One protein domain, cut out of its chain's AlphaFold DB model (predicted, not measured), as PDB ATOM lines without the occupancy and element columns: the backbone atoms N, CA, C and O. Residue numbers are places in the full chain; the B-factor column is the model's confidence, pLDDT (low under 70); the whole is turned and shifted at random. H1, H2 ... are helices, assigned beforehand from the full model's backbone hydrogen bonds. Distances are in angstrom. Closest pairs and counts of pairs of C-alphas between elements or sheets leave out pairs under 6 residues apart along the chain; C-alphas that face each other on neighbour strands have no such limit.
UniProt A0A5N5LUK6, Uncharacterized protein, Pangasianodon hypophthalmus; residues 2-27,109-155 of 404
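AT A GLANCE: This is residues 2 to 27 and 109 to 155 of the 404 residues of an uncharacterized protein of Pangasianodon hypophthalmus (UniProt A0A5N5LUK6). Two long helices, H1 and H3, make a V, nearest each other toward the end of H1 and the start of H3; the short helix H2 lies between the arms, packed on H3. Residues 149 to 155 of H3 stick out. The 73 printed residues hold three named helices, in the order H1, H2, H3, and no named strand: all helix, only just compact, close to loose, with a radius of gyration of the C-alphas of 13.4 A and spans of 44 by 34 by 19 A.

IN THESE COORDINATES: H1, residues 3 to 27, begins at C-alpha 3 (124.298, 139.168, 114.229) and is 37.2 A long. H2, residues 110 to 119, is 14.2 A long. H3, residues 132 to 155, is 34.7 A long and ends at C-alpha 155 (105.740, 119.018, 100.245).

HOW THE PARTS SIT: H1 and H3 only just touch, with 3 pairs of C-alphas within 8 A, through residues 19 to 22 and 133 to 134 alone; the closest C-alphas, of Cys 22 and Leu 133, are 7.0 A apart. They run opposite ways at a steep tilt of 46 degrees. H2 touches residues 140 to 145 of H3, about perpendicular at 77 degrees, closest at the C-alphas of Ala 114 and Leu 141, 5.2 A. H1 and H2 are close but not clearly touching, closest at the C-alphas of Cys 11 and Leu 117, 7.6 A. In H1, H2 and H3 every O i to N i+4 pair is within hydrogen-bond range.

THE WHOLE: The C-alphas farthest apart, of Glu 27 and Ser 155, are 43.9 A apart. Residues 28 to 108 are not printed; C-alphas 27 and 109 are 24.0 A apart across the cut. The link from H2 to H3, residues 120 to 131, is long. The model's pLDDT is under 70 at residues 2 to 15, 22, 25 to 27 and 121 to 127.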
ATOM      1  N   GLN A   2     128.233 141.013 115.059       46.62
ATOM      2  CA  GLN A   2     127.747 139.899 115.901       46.62
ATOM      3  C   GLN A   2     126.207 139.734 115.706       46.62
ATOM      4  O   GLN A   2     125.428 140.171 116.557       46.62
ATOM      5  N   PRO A   3     125.725 139.140 114.592       52.81
ATOM      6  CA  PRO A   3     124.298 139.168 114.229       52.81
ATOM      7  C   PRO A   3     123.384 138.484 115.260       52.81
ATOM      8  O   PRO A   3     122.318 139.004 115.589       52.81
ATOM      9  N   LYS A   4     123.844 137.376 115.863       51.66
ATOM     10  CA  LYS A   4     123.083 136.589 116.853       51.66
ATOM     11  C   LYS A   4     122.625 137.398 118.078       51.66
ATOM     12  O   LYS A   4     121.600 137.059 118.661       51.66
ATOM     13  N   LYS A   5     123.342 138.467 118.467       53.00
ATOM     14  CA  LYS A   5     122.944 139.306 119.614       53.00
ATOM     15  C   LYS A   5     121.711 140.170 119.316       53.00
ATOM     16  O   LYS A   5     120.881 140.328 120.202       53.00
ATOM     17  N   ARG A   6     121.548 140.684 118.086       53.84
ATOM     18  CA  ARG A   6     120.371 141.497 117.714       53.84
ATOM     19  C   ARG A   6     119.097 140.650 117.628       53.84
ATOM     20  O   ARG A   6     118.083 141.045 118.192       53.84
ATOM     21  N   ALA A   7     119.170 139.465 117.016       53.53
ATOM     22  CA  ALA A   7     118.026 138.552 116.900       53.53
ATOM     23  C   ALA A   7     117.464 138.125 118.272       53.53
ATOM     24  O   ALA A   7     116.256 138.191 118.492       53.53
ATOM     25  N   GLY A   8     118.335 137.761 119.225       55.22
ATOM     26  CA  GLY A   8     117.916 137.375 120.578       55.22
ATOM     27  C   GLY A   8     117.226 138.503 121.353       55.22
ATOM     28  O   GLY A   8     116.212 138.262 122.004       55.22
ATOM     29  N   VAL A   9     117.726 139.740 121.232       60.38
ATOM     30  CA  VAL A   9     117.093 140.929 121.829       60.38
ATOM     31  C   VAL A   9     115.718 141.184 121.209       60.38
ATOM     32  O   VAL A   9     114.755 141.363 121.947       60.38
ATOM     33  N   LEU A  10     115.593 141.123 119.879       60.12
ATOM     34  CA  LEU A  10     114.315 141.339 119.189       60.12
ATOM     35  C   LEU A  10     113.263 140.281 119.575       60.12
ATOM     36  O   LEU A  10     112.119 140.627 119.861       60.12
ATOM     37  N   CYS A  11     113.666 139.007 119.679       61.72
ATOM     38  CA  CYS A  11     112.806 137.932 120.189       61.72
ATOM     39  C   CYS A  11     112.318 138.210 121.618       61.72
ATOM     40  O   CYS A  11     111.144 138.002 121.920       61.72
ATOM     41  N   HIS A  12     113.209 138.683 122.496       65.75
ATOM     42  CA  HIS A  12     112.877 138.977 123.889       65.75
ATOM     43  C   HIS A  12     111.943 140.188 124.016       65.75
ATOM     44  O   HIS A  12     110.977 140.124 124.768       65.75
ATOM     45  N   PHE A  13     112.165 141.256 123.241       68.31
ATOM     46  CA  PHE A  13     111.250 142.402 123.182       68.31
ATOM     47  C   PHE A  13     109.859 142.002 122.686       68.31
ATOM     48  O   PHE A  13     108.876 142.377 123.316       68.31
ATOM     49  N   HIS A  14     109.757 141.195 121.625       67.25
ATOM     50  CA  HIS A  14     108.454 140.742 121.133       67.25
ATOM     51  C   HIS A  14     107.727 139.864 122.165       67.25
ATOM     52  O   HIS A  14     106.527 140.020 122.374       67.25
ATOM     53  N   TRP A  15     108.449 138.990 122.878       68.81
ATOM     54  CA  TRP A  15     107.859 138.171 123.944       68.81
ATOM     55  C   TRP A  15     107.447 139.001 125.170       68.81
ATOM     56  O   TRP A  15     106.390 138.748 125.741       68.81
ATOM     57  N   LEU A  16     108.216 140.030 125.544       73.94
ATOM     58  CA  LEU A  16     107.818 141.002 126.571       73.94
ATOM     59  C   LEU A  16     106.576 141.803 126.159       73.94
ATOM     60  O   LEU A  16     105.718 142.038 127.005       73.94
ATOM     61  N   LEU A  17     106.452 142.179 124.882       75.38
ATOM     62  CA  LEU A  17     105.273 142.869 124.353       75.38
ATOM     63  C   LEU A  17     104.026 141.980 124.462       75.38
ATOM     64  O   LEU A  17     103.008 142.408 125.005       75.38
ATOM     65  N   ILE A  18     104.151 140.714 124.038       73.31
ATOM     66  CA  ILE A  18     103.103 139.694 124.174       73.31
ATOM     67  C   ILE A  18     102.685 139.555 125.642       73.31
ATOM     68  O   ILE A  18     101.497 139.600 125.963       73.31
ATOM     69  N   ARG A  19     103.666 139.443 126.545       70.12
ATOM     70  CA  ARG A  19     103.423 139.274 127.977       70.12
ATOM     71  C   ARG A  19     102.747 140.484 128.616       70.12
ATOM     72  O   ARG A  19     101.794 140.325 129.370       70.12
ATOM     73  N   SER A  20     103.232 141.685 128.309       74.50
ATOM     74  CA  SER A  20     102.710 142.947 128.839       74.50
ATOM     75  C   SER A  20     101.241 143.140 128.460       74.50
ATOM     76  O   SER A  20     100.423 143.457 129.321       74.50
ATOM     77  N   ALA A  21     100.888 142.848 127.207       70.00
ATOM     78  CA  ALA A  21      99.503 142.876 126.762       70.00
ATOM     79  C   ALA A  21      98.646 141.785 127.441       70.00
ATOM     80  O   ALA A  21      97.515 142.065 127.835       70.00
ATOM     81  N   CYS A  22      99.174 140.568 127.639       67.69
ATOM     82  CA  CYS A  22      98.455 139.497 128.347       67.69
ATOM     83  C   CYS A  22      98.159 139.861 129.812       67.69
ATOM     84  O   CYS A  22      97.036 139.646 130.272       67.69
ATOM     85  N   LEU A  23      99.128 140.443 130.533       70.75
ATOM     86  CA  LEU A  23      98.910 140.950 131.895       70.75
ATOM     87  C   LEU A  23      97.828 142.035 131.899       70.75
ATOM     88  O   LEU A  23      96.853 141.919 132.640       70.75
ATOM     89  N   LYS A  24      97.944 143.031 131.013       70.00
ATOM     90  CA  LYS A  24      96.997 144.150 130.946       70.00
ATOM     91  C   LYS A  24      95.562 143.706 130.633       70.00
ATOM     92  O   LYS A  24      94.616 144.281 131.158       70.00
ATOM     93  N   MET A  25      95.383 142.635 129.853       59.56
ATOM     94  CA  MET A  25      94.060 142.024 129.675       59.56
ATOM     95  C   MET A  25      93.560 141.274 130.913       59.56
ATOM     96  O   MET A  25      92.372 141.369 131.227       59.56
ATOM     97  N   SER A  26      94.433 140.570 131.641       60.12
ATOM     98  CA  SER A  26      94.038 139.891 132.885       60.12
ATOM     99  C   SER A  26      93.550 140.864 133.967       60.12
ATOM    100  O   SER A  26      92.635 140.529 134.712       60.12
ATOM    101  N   GLU A  27      94.069 142.095 133.979       58.62
ATOM    102  CA  GLU A  27      93.570 143.190 134.820       58.62
ATOM    103  C   GLU A  27      92.170 143.654 134.368       58.62
ATOM    104  O   GLU A  27      91.258 143.754 135.188       58.62
ATOM    105  N   SER A 109      98.895 137.027 113.368       86.94
ATOM    106  CA  SER A 109      98.980 135.750 112.655       86.94
ATOM    107  C   SER A 109      99.814 134.720 113.440       86.94
ATOM    108  O   SER A 109     101.037 134.836 113.603       86.94
ATOM    109  N   LEU A 110      99.142 133.663 113.913       87.81
ATOM    110  CA  LEU A 110      99.773 132.540 114.617       87.81
ATOM    111  C   LEU A 110     100.917 131.930 113.800       87.81
ATOM    112  O   LEU A 110     101.945 131.570 114.369       87.81
ATOM    113  N   ARG A 111     100.780 131.886 112.469       87.31
ATOM    114  CA  ARG A 111     101.768 131.328 111.538       87.31
ATOM    115  C   ARG A 111     103.109 132.066 111.571       87.31
ATOM    116  O   ARG A 111     104.151 131.426 111.702       87.31
ATOM    117  N   GLN A 112     103.108 133.402 111.512       88.00
ATOM    118  CA  GLN A 112     104.344 134.196 111.595       88.00
ATOM    119  C   GLN A 112     104.998 134.061 112.976       88.00
ATOM    120  O   GLN A 112     106.209 133.845 113.064       88.00
ATOM    121  N   LEU A 113     104.196 134.119 114.048       87.12
ATOM    122  CA  LEU A 113     104.671 133.908 115.416       87.12
ATOM    123  C   LEU A 113     105.290 132.514 115.587       87.12
ATOM    124  O   LEU A 113     106.389 132.393 116.126       87.12
ATOM    125  N   ALA A 114     104.624 131.466 115.097       88.38
ATOM    126  CA  ALA A 114     105.086 130.088 115.174       88.38
ATOM    127  C   ALA A 114     106.418 129.898 114.440       88.38
ATOM    128  O   ALA A 114     107.323 129.299 115.020       88.38
ATOM    129  N   VAL A 115     106.580 130.452 113.228       88.69
ATOM    130  CA  VAL A 115     107.863 130.437 112.499       88.69
ATOM    131  C   VAL A 115     108.944 131.174 113.288       88.69
ATOM    132  O   VAL A 115     109.932 130.554 113.678       88.69
ATOM    133  N   PHE A 116     108.744 132.460 113.592       85.69
ATOM    134  CA  PHE A 116     109.732 133.312 114.268       85.69
ATOM    135  C   PHE A 116     110.211 132.717 115.602       85.69
ATOM    136  O   PHE A 116     111.409 132.662 115.886       85.69
ATOM    137  N   LEU A 117     109.284 132.189 116.405       82.06
ATOM    138  CA  LEU A 117     109.586 131.554 117.688       82.06
ATOM    139  C   LEU A 117     110.297 130.197 117.555       82.06
ATOM    140  O   LEU A 117     110.856 129.722 118.549       82.06
ATOM    141  N   ASN A 118     110.290 129.568 116.376       83.12
ATOM    142  CA  ASN A 118     110.894 128.259 116.131       83.12
ATOM    143  C   ASN A 118     112.163 128.278 115.271       83.12
ATOM    144  O   ASN A 118     112.938 127.323 115.386       83.12
ATOM    145  N   THR A 119     112.394 129.308 114.458       81.81
ATOM    146  CA  THR A 119     113.642 129.508 113.701       81.81
ATOM    147  C   THR A 119     114.630 130.357 114.506       81.81
ATOM    148  O   THR A 119     115.702 129.875 114.873       81.81
ATOM    149  N   GLU A 120     114.226 131.569 114.895       70.62
ATOM    150  CA  GLU A 120     115.063 132.525 115.631       70.62
ATOM    151  C   GLU A 120     114.924 132.362 117.153       70.62
ATOM    152  O   GLU A 120     115.908 132.270 117.895       70.62
ATOM    153  N   GLY A 121     113.682 132.262 117.636       64.81
ATOM    154  CA  GLY A 121     113.331 132.367 119.054       64.81
ATOM    155  C   GLY A 121     113.685 131.173 119.949       64.81
ATOM    156  O   GLY A 121     113.375 131.218 121.141       64.81
ATOM    157  N   LYS A 122     114.316 130.108 119.429       64.25
ATOM    158  CA  LYS A 122     114.707 128.912 120.216       64.25
ATOM    159  C   LYS A 122     115.947 129.102 121.095       64.25
ATOM    160  O   LYS A 122     116.217 128.255 121.939       64.25
ATOM    161  N   ARG A 123     116.716 130.183 120.907       58.12
ATOM    162  CA  ARG A 123     117.942 130.465 121.688       58.12
ATOM    163  C   ARG A 123     117.748 131.427 122.864       58.12
ATOM    164  O   ARG A 123     118.694 131.638 123.616       58.12
ATOM    165  N   ALA A 124     116.561 132.008 123.026       60.47
ATOM    166  CA  ALA A 124     116.234 132.836 124.184       60.47
ATOM    167  C   ALA A 124     115.654 131.956 125.310       60.47
ATOM    168  O   ALA A 124     114.712 131.203 125.040       60.47
ATOM    169  N   PRO A 125     116.147 132.046 126.561       57.84
ATOM    170  CA  PRO A 125     115.465 131.450 127.705       57.84
ATOM    171  C   PRO A 125     114.073 132.078 127.833       57.84
ATOM    172  O   PRO A 125     113.958 133.280 128.067       57.84
ATOM    173  N   ARG A 126     113.008 131.291 127.646       65.25
ATOM    174  CA  ARG A 126     111.645 131.797 127.858       65.25
ATOM    175  C   ARG A 126     111.302 131.780 129.344       65.25
ATOM    176  O   ARG A 126     111.594 130.783 130.011       65.25
ATOM    177  N   PRO A 127     110.612 132.813 129.852       66.12
ATOM    178  CA  PRO A 127     109.812 132.666 131.056       66.12
ATOM    179  C   PRO A 127     108.865 131.474 130.887       66.12
ATOM    180  O   PRO A 127     108.334 131.247 129.796       66.12
ATOM    181  N   LYS A 128     108.626 130.717 131.961       70.62
ATOM    182  CA  LYS A 128     107.505 129.772 131.965       70.62
ATOM    183  C   LYS A 128     106.209 130.580 131.771       70.62
ATOM    184  O   LYS A 128     106.101 131.629 132.411       70.62
ATOM    185  N   PRO A 129     105.252 130.133 130.941       73.56
ATOM    186  CA  PRO A 129     103.904 130.691 130.970       73.56
ATOM    187  C   PRO A 129     103.312 130.524 132.380       73.56
ATOM    188  O   PRO A 129     103.461 129.478 133.011       73.56
ATOM    189  N   VAL A 130     102.696 131.590 132.878       70.56
ATOM    190  CA  VAL A 130     102.085 131.733 134.209       70.56
ATOM    191  C   VAL A 130     100.579 131.990 134.079       70.56
ATOM    192  O   VAL A 130      99.806 131.517 134.906       70.56
ATOM    193  N   GLY A 131     100.144 132.705 133.035       84.06
ATOM    194  CA  GLY A 131      98.727 132.969 132.766       84.06
ATOM    195  C   GLY A 131      98.031 131.856 131.971       84.06
ATOM    196  O   GLY A 131      98.640 131.216 131.115       84.06
ATOM    197  N   GLN A 132      96.720 131.678 132.174       83.75
ATOM    198  CA  GLN A 132      95.898 130.756 131.368       83.75
ATOM    199  C   GLN A 132      95.942 131.106 129.868       83.75
ATOM    200  O   GLN A 132      96.090 130.220 129.028       83.75
ATOM    201  N   LEU A 133      95.902 132.402 129.536       83.00
ATOM    202  CA  LEU A 133      96.057 132.889 128.164       83.00
ATOM    203  C   LEU A 133      97.465 132.613 127.605       83.00
ATOM    204  O   LEU A 133      97.587 132.198 126.457       83.00
ATOM    205  N   GLU A 134      98.520 132.769 128.414       84.44
ATOM    206  CA  GLU A 134      99.895 132.439 128.004       84.44
ATOM    207  C   GLU A 134     100.035 130.932 127.698       84.44
ATOM    208  O   GLU A 134     100.659 130.563 126.705       84.44
ATOM    209  N   MET A 135      99.406 130.061 128.499       86.25
ATOM    210  CA  MET A 135      99.340 128.609 128.262       86.25
ATOM    211  C   MET A 135      98.567 128.254 126.980       86.25
ATOM    212  O   MET A 135      98.998 127.389 126.216       86.25
ATOM    213  N   PHE A 136      97.436 128.921 126.729       86.69
ATOM    214  CA  PHE A 136      96.629 128.729 125.520       86.69
ATOM    215  C   PHE A 136      97.380 129.175 124.257       86.69
ATOM    216  O   PHE A 136      97.501 128.395 123.311       86.69
ATOM    217  N   LEU A 137      97.982 130.371 124.280       86.19
ATOM    218  CA  LEU A 137      98.859 130.876 123.219       86.19
ATOM    219  C   LEU A 137     100.029 129.921 122.955       86.19
ATOM    220  O   LEU A 137     100.305 129.583 121.805       86.19
ATOM    221  N   GLU A 138     100.703 129.429 123.999       86.69
ATOM    222  CA  GLU A 138     101.814 128.488 123.835       86.69
ATOM    223  C   GLU A 138     101.355 127.149 123.227       86.69
ATOM    224  O   GLU A 138     102.084 126.552 122.430       86.69
ATOM    225  N   ARG A 139     100.136 126.683 123.541       89.94
ATOM    226  CA  ARG A 139      99.546 125.483 122.928       89.94
ATOM    227  C   ARG A 139      99.165 125.708 121.463       89.94
ATOM    228  O   ARG A 139      99.496 124.848 120.647       89.94
ATOM    229  N   LEU A 140      98.537 126.834 121.119       89.38
ATOM    230  CA  LEU A 140      98.220 127.196 119.731       89.38
ATOM    231  C   LEU A 140      99.489 127.283 118.875       89.38
ATOM    232  O   LEU A 140      99.580 126.633 117.839       89.38
ATOM    233  N   LEU A 141     100.513 127.996 119.350       88.81
ATOM    234  CA  LEU A 141     101.783 128.170 118.635       88.81
ATOM    235  C   LEU A 141     102.561 126.853 118.454       88.81
ATOM    236  O   LEU A 141     103.322 126.719 117.496       88.81
ATOM    237  N   LYS A 142     102.369 125.867 119.344       89.50
ATOM    238  CA  LYS A 142     102.880 124.496 119.161       89.50
ATOM    239  C   LYS A 142     102.120 123.745 118.065       89.50
ATOM    240  O   LYS A 142     102.758 123.082 117.255       89.50
ATOM    241  N   LEU A 143     100.790 123.850 118.026       91.88
ATOM    242  CA  LEU A 143      99.959 123.192 117.009       91.88
ATOM    243  C   LEU A 143     100.210 123.774 115.611       91.88
ATOM    244  O   LEU A 143     100.499 123.013 114.694       91.88
ATOM    245  N   GLU A 144     100.217 125.102 115.478       91.50
ATOM    246  CA  GLU A 144     100.551 125.807 114.231       91.50
ATOM    247  C   GLU A 144     101.956 125.430 113.733       91.50
ATOM    248  O   GLU A 144     102.147 125.109 112.562       91.50
ATOM    249  N   TRP A 145     102.954 125.379 114.628       91.88
ATOM    250  CA  TRP A 145     104.294 124.927 114.249       91.88
ATOM    251  C   TRP A 145     104.307 123.474 113.756       91.88
ATOM    252  O   TRP A 145     104.951 123.184 112.749       91.88
ATOM    253  N   HIS A 146     103.584 122.564 114.411       91.44
ATOM    254  CA  HIS A 146     103.467 121.185 113.932       91.44
ATOM    255  C   HIS A 146     102.747 121.097 112.581       91.44
ATOM    256  O   HIS A 146     103.193 120.337 111.728       91.44
ATOM    257  N   GLN A 147     101.715 121.905 112.332       93.12
ATOM    258  CA  GLN A 147     101.054 121.984 111.025       93.12
ATOM    259  C   GLN A 147     102.016 122.467 109.928       93.12
ATOM    260  O   GLN A 147     102.081 121.856 108.863       93.12
ATOM    261  N   ILE A 148     102.832 123.493 110.202       89.94
ATOM    262  CA  ILE A 148     103.904 123.934 109.293       89.94
ATOM    263  C   ILE A 148     104.897 122.790 109.032       89.94
ATOM    264  O   ILE A 148     105.268 122.564 107.882       89.94
ATOM    265  N   GLN A 149     105.306 122.040 110.063       91.00
ATOM    266  CA  GLN A 149     106.199 120.884 109.898       91.00
ATOM    267  C   GLN A 149     105.576 119.767 109.049       91.00
ATOM    268  O   GLN A 149     106.275 119.214 108.204       91.00
ATOM    269  N   THR A 150     104.289 119.454 109.234       91.25
ATOM    270  CA  THR A 150     103.574 118.450 108.432       91.25
ATOM    271  C   THR A 150     103.509 118.866 106.967       91.25
ATOM    272  O   THR A 150     103.934 118.095 106.115       91.25
ATOM    273  N   ILE A 151     103.086 120.105 106.681       89.56
ATOM    274  CA  ILE A 151     103.006 120.638 105.310       89.56
ATOM    275  C   ILE A 151     104.390 120.636 104.648       89.56
ATOM    276  O   ILE A 151     104.520 120.241 103.494       89.56
ATOM    277  N   GLN A 152     105.445 121.032 105.369       86.38
ATOM    278  CA  GLN A 152     106.813 120.981 104.845       86.38
ATOM    279  C   GLN A 152     107.256 119.541 104.550       86.38
ATOM    280  O   GLN A 152     107.758 119.281 103.461       86.38
ATOM    281  N   ASN A 153     107.013 118.598 105.466       85.31
ATOM    282  CA  ASN A 153     107.324 117.180 105.274       85.31
ATOM    283  C   ASN A 153     106.579 116.585 104.066       85.31
ATOM    284  O   ASN A 153     107.197 115.921 103.238       85.31
ATOM    285  N   GLU A 154     105.280 116.856 103.942       80.38
ATOM    286  CA  GLU A 154     104.435 116.443 102.816       80.38
ATOM    287  C   GLU A 154     104.933 117.038 101.493       80.38
ATOM    288  O   GLU A 154     105.228 116.289 100.569       80.38
ATOM    289  N   SER A 155     105.175 118.354 101.433       75.12
ATOM    290  CA  SER A 155     105.740 119.018 100.245       75.12
ATOM    291  C   SER A 155     107.157 118.551  99.879       75.12
ATOM    292  O   SER A 155     107.601 118.754  98.751       75.12
TER     293      SER A 155